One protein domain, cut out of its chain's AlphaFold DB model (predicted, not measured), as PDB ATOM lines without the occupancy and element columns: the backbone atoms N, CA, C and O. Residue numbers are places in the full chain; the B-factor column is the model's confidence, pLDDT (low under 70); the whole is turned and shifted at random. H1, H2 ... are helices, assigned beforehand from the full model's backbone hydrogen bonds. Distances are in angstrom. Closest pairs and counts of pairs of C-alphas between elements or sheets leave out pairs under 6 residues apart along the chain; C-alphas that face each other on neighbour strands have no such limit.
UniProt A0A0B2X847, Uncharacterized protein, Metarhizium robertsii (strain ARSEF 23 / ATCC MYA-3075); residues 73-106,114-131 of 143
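AT A GLANCE: This is residues 73 to 106 and 114 to 131 of the 143 residues of an uncharacterized protein of Metarhizium robertsii (strain ARSEF 23 / ATCC MYA-3075) (UniProt A0A0B2X847). Two nearly straight helices run side by side in opposite ways with a gap between them, the long one, H1, making the longest axis and the shorter one, H2, lying alongside part of it. They come nearest where H2 begins, beside Val 94 of H1, and residues 99 to 106 stick out beyond that place. The printed part has 52 residues with two named helices, H1 then H2, and no named strand; its class is all helix. It is only just loose, close to extended, with a radius of gyration of the C-alphas of 14.5 A, and its outline is a rod spanning 48 by 20 by 6 A.

IN THESE COORDINATES: H1 takes residues 73 to 104 and is 46.2 A long from C-alpha 73 at (33.477, 4.147, 38.018) to C-alpha 104 at (-2.686, -10.426, 13.321). H2 takes residues 114 to 130 and measures 24.3 A from C-alpha 114 at (12.126, -14.949, 21.595) to C-alpha 130.

HOW THE PARTS SIT: H1 and H2 are close but not clearly touching, with 1 pair of C-alphas within 8 A. That closest pair, the C-alphas of Val 94 and Thr 114, is 7.9 A apart. Their centres are 13.7 A apart. Their lines stand at a shallow tilt of 10 degrees, and they run opposite ways. In H2 every O i to N i+4 pair is within hydrogen-bond range; in H1 25 of 28 are.

THE WHOLE: The two C-alphas farthest apart, those of Ala 74 and Pro 106, are 49.1 A apart. Residues 107 to 113 are not printed, and C-alphas 106 and 114 are 17.4 A apart across the cut; the link from H1 to H2 is the link across this cut. Residues 73 to 86, 99 to 106 and 122 to 131 stand free. The mean pLDDT of the printed part is 73.2, and 19 residues are under 70: residues 73 to 77, 79, 100 to 106, 114 to 115 and 128 to 131.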
ATOM      1  N   PHE A  73      34.544   4.705  37.181       53.25
ATOM      2  CA  PHE A  73      33.477   4.147  38.018       53.25
ATOM      3  C   PHE A  73      32.254   5.070  38.173       53.25
ATOM      4  O   PHE A  73      31.140   4.585  38.365       53.25
ATOM      5  N   ALA A  74      32.426   6.393  38.047       52.31
ATOM      6  CA  ALA A  74      31.322   7.360  38.105       52.31
ATOM      7  C   ALA A  74      30.614   7.519  36.744       52.31
ATOM      8  O   ALA A  74      29.388   7.634  36.703       52.31
ATOM      9  N   LEU A  75      31.368   7.438  35.639       53.94
ATOM     10  CA  LEU A  75      30.822   7.257  34.286       53.94
ATOM     11  C   LEU A  75      30.114   5.906  34.146       53.94
ATOM     12  O   LEU A  75      29.065   5.837  33.513       53.94
ATOM     13  N   GLY A  76      30.601   4.863  34.828       58.66
ATOM     14  CA  GLY A  76      30.006   3.527  34.802       58.66
ATOM     15  C   GLY A  76      28.527   3.476  35.206       58.66
ATOM     16  O   GLY A  76      27.783   2.666  34.660       58.66
ATOM     17  N   LYS A  77      28.046   4.354  36.101       66.88
ATOM     18  CA  LYS A  77      26.620   4.372  36.495       66.88
ATOM     19  C   LYS A  77      25.715   4.862  35.364       66.88
ATOM     20  O   LYS A  77      24.669   4.265  35.124       66.88
ATOM     21  N   TRP A  78      26.123   5.924  34.670       75.06
ATOM     22  CA  TRP A  78      25.375   6.480  33.539       75.06
ATOM     23  C   TRP A  78      25.493   5.599  32.295       75.06
ATOM     24  O   TRP A  78      24.497   5.385  31.609       75.06
ATOM     25  N   GLU A  79      26.666   5.005  32.077       69.19
ATOM     26  CA  GLU A  79      26.896   3.986  31.051       69.19
ATOM     27  C   GLU A  79      25.968   2.779  31.260       69.19
ATOM     28  O   GLU A  79      25.271   2.339  30.347       69.19
ATOM     29  N   THR A  80      25.882   2.285  32.501       76.25
ATOM     30  CA  THR A  80      25.042   1.134  32.853       76.25
ATOM     31  C   THR A  80      23.558   1.470  32.732       76.25
ATOM     32  O   THR A  80      22.790   0.654  32.234       76.25
ATOM     33  N   LEU A  81      23.136   2.676  33.126       81.38
ATOM     34  CA  LEU A  81      21.757   3.131  32.921       81.38
ATOM     35  C   LEU A  81      21.410   3.239  31.431       81.38
ATOM     36  O   LEU A  81      20.327   2.809  31.039       81.38
ATOM     37  N   SER A  82      22.327   3.743  30.601       82.25
ATOM     38  CA  SER A  82      22.164   3.797  29.141       82.25
ATOM     39  C   SER A  82      22.078   2.393  28.523       82.25
ATOM     40  O   SER A  82      21.243   2.108  27.660       82.25
ATOM     41  N   LEU A  83      22.873   1.453  29.031       80.62
ATOM     42  CA  LEU A  83      22.805   0.059  28.610       80.62
ATOM     43  C   LEU A  83      21.468  -0.583  29.014       80.62
ATOM     44  O   LEU A  83      20.815  -1.225  28.191       80.62
ATOM     45  N   ILE A  84      21.025  -0.378  30.256       85.38
ATOM     46  CA  ILE A  84      19.756  -0.911  30.768       85.38
ATOM     47  C   ILE A  84      18.569  -0.315  30.007       85.38
ATOM     48  O   ILE A  84      17.676  -1.066  29.615       85.38
ATOM     49  N   ILE A  85      18.553   1.000  29.751       88.25
ATOM     50  CA  ILE A  85      17.449   1.645  29.026       88.25
ATOM     51  C   ILE A  85      17.385   1.158  27.573       88.25
ATOM     52  O   ILE A  85      16.295   0.899  27.065       88.25
ATOM     53  N   SER A  86      18.534   0.935  26.928       86.06
ATOM     54  CA  SER A  86      18.613   0.352  25.583       86.06
ATOM     55  C   SER A  86      18.066  -1.083  25.555       86.06
ATOM     56  O   SER A  86      17.217  -1.437  24.732       86.06
ATOM     57  N   ILE A  87      18.458  -1.900  26.535       84.00
ATOM     58  CA  ILE A  87      17.968  -3.272  26.727       84.00
ATOM     59  C   ILE A  87      16.450  -3.298  26.974       84.00
ATOM     60  O   ILE A  87      15.750  -4.146  26.402       84.00
ATOM     61  N   ALA A  88      15.940  -2.395  27.812       86.69
ATOM     62  CA  ALA A  88      14.523  -2.275  28.138       86.69
ATOM     63  C   ALA A  88      13.697  -1.798  26.934       86.69
ATOM     64  O   ALA A  88      12.658  -2.385  26.638       86.69
ATOM     65  N   SER A  89      14.190  -0.805  26.190       90.06
ATOM     66  CA  SER A  89      13.562  -0.326  24.954       90.06
ATOM     67  C   SER A  89      13.456  -1.448  23.919       90.06
ATOM     68  O   SER A  89      12.384  -1.693  23.367       90.06
ATOM     69  N   PHE A  90      14.525  -2.224  23.740       82.38
ATOM     70  CA  PHE A  90      14.512  -3.369  22.835       82.38
ATOM     71  C   PHE A  90      13.530  -4.471  23.283       82.38
ATOM     72  O   PHE A  90      12.833  -5.047  22.451       82.38
ATOM     73  N   LEU A  91      13.421  -4.745  24.591       83.19
ATOM     74  CA  LEU A  91      12.405  -5.664  25.137       83.19
ATOM     75  C   LEU A  91      10.989  -5.188  24.837       83.19
ATOM     76  O   LEU A  91      10.160  -5.999  24.437       83.19
ATOM     77  N   ALA A  92      10.719  -3.897  25.023       85.44
ATOM     78  CA  ALA A  92       9.406  -3.326  24.767       85.44
ATOM     79  C   ALA A  92       8.993  -3.534  23.302       85.44
ATOM     80  O   ALA A  92       7.884  -3.993  23.045       85.44
ATOM     81  N   VAL A  93       9.909  -3.305  22.353       83.12
ATOM     82  CA  VAL A  93       9.663  -3.571  20.925       83.12
ATOM     83  C   VAL A  93       9.363  -5.052  20.676       83.12
ATOM     84  O   VAL A  93       8.411  -5.369  19.966       83.12
ATOM     85  N   VAL A  94      10.117  -5.968  21.291       81.50
ATOM     86  CA  VAL A  94       9.884  -7.420  21.162       81.50
ATOM     87  C   VAL A  94       8.529  -7.832  21.746       81.50
ATOM     88  O   VAL A  94       7.822  -8.625  21.129       81.50
ATOM     89  N   ILE A  95       8.142  -7.286  22.903       81.56
ATOM     90  CA  ILE A  95       6.851  -7.568  23.549       81.56
ATOM     91  C   ILE A  95       5.700  -7.058  22.685       81.56
ATOM     92  O   ILE A  95       4.754  -7.803  22.451       81.56
ATOM     93  N   ILE A  96       5.792  -5.830  22.168       83.12
ATOM     94  CA  ILE A  96       4.779  -5.257  21.271       83.12
ATOM     95  C   ILE A  96       4.651  -6.113  20.010       83.12
ATOM     96  O   ILE A  96       3.542  -6.441  19.597       83.12
ATOM     97  N   LEU A  97       5.775  -6.543  19.431       76.44
ATOM     98  CA  LEU A  97       5.764  -7.403  18.252       76.44
ATOM     99  C   LEU A  97       5.163  -8.785  18.559       76.44
ATOM    100  O   LEU A  97       4.451  -9.335  17.725       76.44
ATOM    101  N   SER A  98       5.401  -9.327  19.757       70.88
ATOM    102  CA  SER A  98       4.782 -10.571  20.228       70.88
ATOM    103  C   SER A  98       3.274 -10.415  20.429       70.88
ATOM    104  O   SER A  98       2.514 -11.218  19.903       70.88
ATOM    105  N   ALA A  99       2.835  -9.356  21.105       73.88
ATOM    106  CA  ALA A  99       1.417  -9.076  21.325       73.88
ATOM    107  C   ALA A  99       0.670  -8.812  20.002       73.88
ATOM    108  O   ALA A  99      -0.484  -9.206  19.835       73.88
ATOM    109  N   CYS A 100       1.340  -8.200  19.020       67.00
ATOM    110  CA  CYS A 100       0.805  -8.060  17.668       67.00
ATOM    111  C   CYS A 100       0.767  -9.392  16.900       67.00
ATOM    112  O   CYS A 100      -0.157  -9.585  16.111       67.00
ATOM    113  N   LYS A 101       1.709 -10.323  17.125       60.88
ATOM    114  CA  LYS A 101       1.654 -11.675  16.527       60.88
ATOM    115  C   LYS A 101       0.408 -12.435  16.980       60.88
ATOM    116  O   LYS A 101      -0.199 -13.097  16.143       60.88
ATOM    117  N   ASP A 102       0.003 -12.274  18.239       59.16
ATOM    118  CA  ASP A 102      -1.206 -12.909  18.782       59.16
ATOM    119  C   ASP A 102      -2.502 -12.347  18.167       59.16
ATOM    120  O   ASP A 102      -3.529 -13.020  18.168       59.16
ATOM    121  N   SER A 103      -2.458 -11.130  17.607       56.31
ATOM    122  CA  SER A 103      -3.641 -10.452  17.056       56.31
ATOM    123  C   SER A 103      -3.754 -10.474  15.528       56.31
ATOM    124  O   SER A 103      -4.847 -10.221  15.026       56.31
ATOM    125  N   LEU A 104      -2.675 -10.723  14.765       55.56
ATOM    126  CA  LEU A 104      -2.686 -10.426  13.321       55.56
ATOM    127  C   LEU A 104      -2.375 -11.564  12.344       55.56
ATOM    128  O   LEU A 104      -2.836 -11.454  11.215       55.56
ATOM    129  N   LEU A 105      -1.648 -12.638  12.677       51.84
ATOM    130  CA  LEU A 105      -1.159 -13.554  11.624       51.84
ATOM    131  C   LEU A 105      -1.150 -15.037  12.053       51.84
ATOM    132  O   LEU A 105      -0.130 -15.511  12.557       51.84
ATOM    133  N   PRO A 106      -2.229 -15.801  11.785       55.78
ATOM    134  CA  PRO A 106      -2.314 -17.234  12.093       55.78
ATOM    135  C   PRO A 106      -1.381 -18.159  11.277       55.78
ATOM    136  O   PRO A 106      -1.479 -19.370  11.436       55.78
ATOM    137  N   THR A 114      11.906 -15.849  20.455       66.31
ATOM    138  CA  THR A 114      12.126 -14.949  21.595       66.31
ATOM    139  C   THR A 114      13.251 -15.495  22.488       66.31
ATOM    140  O   THR A 114      14.079 -14.747  22.996       66.31
ATOM    141  N   ASN A 115      13.370 -16.824  22.559       69.00
ATOM    142  CA  ASN A 115      14.458 -17.548  23.207       69.00
ATOM    143  C   ASN A 115      15.846 -17.318  22.574       69.00
ATOM    144  O   ASN A 115      16.839 -17.257  23.295       69.00
ATOM    145  N   ALA A 116      15.949 -17.154  21.252       76.44
ATOM    146  CA  ALA A 116      17.200 -16.787  20.581       76.44
ATOM    147  C   ALA A 116      17.637 -15.365  20.958       76.44
ATOM    148  O   ALA A 116      18.804 -15.139  21.264       76.44
ATOM    149  N   ILE A 117      16.690 -14.427  21.024       72.81
ATOM    150  CA  ILE A 117      16.952 -13.047  21.449       72.81
ATOM    151  C   ILE A 117      17.441 -13.011  22.904       72.81
ATOM    152  O   ILE A 117      18.445 -12.363  23.211       72.81
ATOM    153  N   VAL A 118      16.765 -13.744  23.796       77.38
ATOM    154  CA  VAL A 118      17.171 -13.886  25.202       77.38
ATOM    155  C   VAL A 118      18.556 -14.532  25.302       77.38
ATOM    156  O   VAL A 118      19.395 -14.040  26.053       77.38
ATOM    157  N   SER A 119      18.837 -15.565  24.502       79.56
ATOM    158  CA  SER A 119      20.137 -16.252  24.493       79.56
ATOM    159  C   SER A 119      21.279 -15.346  24.033       79.56
ATOM    160  O   SER A 119      22.318 -15.304  24.685       79.56
ATOM    161  N   ILE A 120      21.086 -14.576  22.957       81.31
ATOM    162  CA  ILE A 120      22.090 -13.622  22.458       81.31
ATOM    163  C   ILE A 120      22.369 -12.550  23.514       81.31
ATOM    164  O   ILE A 120      23.524 -12.229  23.791       81.31
ATOM    165  N   ARG A 121      21.326 -12.034  24.171       74.69
ATOM    166  CA  ARG A 121      21.495 -11.048  25.243       74.69
ATOM    167  C   ARG A 121      22.207 -11.631  26.462       74.69
ATOM    168  O   ARG A 121      23.068 -10.967  27.032       74.69
ATOM    169  N   TRP A 122      21.874 -12.858  26.857       81.75
ATOM    170  CA  TRP A 122      22.538 -13.531  27.972       81.75
ATOM    171  C   TRP A 122      24.006 -13.819  27.662       81.75
ATOM    172  O   TRP A 122      24.859 -13.636  28.525       81.75
ATOM    173  N   ALA A 123      24.317 -14.178  26.415       83.31
ATOM    174  CA  ALA A 123      25.686 -14.334  25.940       83.31
ATOM    175  C   ALA A 123      26.467 -13.011  25.990       83.31
ATOM    176  O   ALA A 123      27.596 -13.004  26.470       83.31
ATOM    177  N   LEU A 124      25.865 -11.885  25.586       79.56
ATOM    178  CA  LEU A 124      26.484 -10.556  25.705       79.56
ATOM    179  C   LEU A 124      26.701 -10.146  27.167       79.56
ATOM    180  O   LEU A 124      27.762  -9.632  27.507       79.56
ATOM    181  N   PHE A 125      25.733 -10.413  28.047       77.62
ATOM    182  CA  PHE A 125      25.856 -10.148  29.484       77.62
ATOM    183  C   PHE A 125      26.967 -10.991  30.121       77.62
ATOM    184  O   PHE A 125      27.832 -10.467  30.819       77.62
ATOM    185  N   LYS A 126      26.994 -12.294  29.823       76.69
ATOM    186  CA  LYS A 126      28.038 -13.218  30.278       76.69
ATOM    187  C   LYS A 126      29.412 -12.859  29.715       76.69
ATOM    188  O   LYS A 126      30.388 -12.962  30.447       76.69
ATOM    189  N   GLY A 127      29.486 -12.435  28.454       77.56
ATOM    190  CA  GLY A 127      30.719 -11.985  27.813       77.56
ATOM    191  C   GLY A 127      31.241 -10.685  28.419       77.56
ATOM    192  O   GLY A 127      32.415 -10.601  28.753       77.56
ATOM    193  N   SER A 128      30.360  -9.711  28.654       67.94
ATOM    194  CA  SER A 128      30.710  -8.442  29.302       67.94
ATOM    195  C   SER A 128      31.210  -8.645  30.736       67.94
ATOM    196  O   SER A 128      32.209  -8.055  31.127       67.94
ATOM    197  N   LEU A 129      30.602  -9.561  31.501       65.25
ATOM    198  CA  LEU A 129      31.086  -9.930  32.838       65.25
ATOM    199  C   LEU A 129      32.422 -10.690  32.832       65.25
ATOM    200  O   LEU A 129      33.095 -10.728  33.857       65.25
ATOM    201  N   ALA A 130      32.806 -11.301  31.710       64.12
ATOM    202  CA  ALA A 130      34.086 -11.992  31.575       64.12
ATOM    203  C   ALA A 130      35.247 -11.045  31.211       64.12
ATOM    204  O   ALA A 130      36.403 -11.447  31.304       64.12
ATOM    205  N   LEU A 131      34.954  -9.803  30.812       57.72
ATOM    206  CA  LEU A 131      35.937  -8.846  30.299       57.72
ATOM    207  C   LEU A 131      36.681  -7.988  31.351       57.72
ATOM    208  O   LEU A 131      37.795  -7.586  31.030       57.72
TER     209      LEU A 131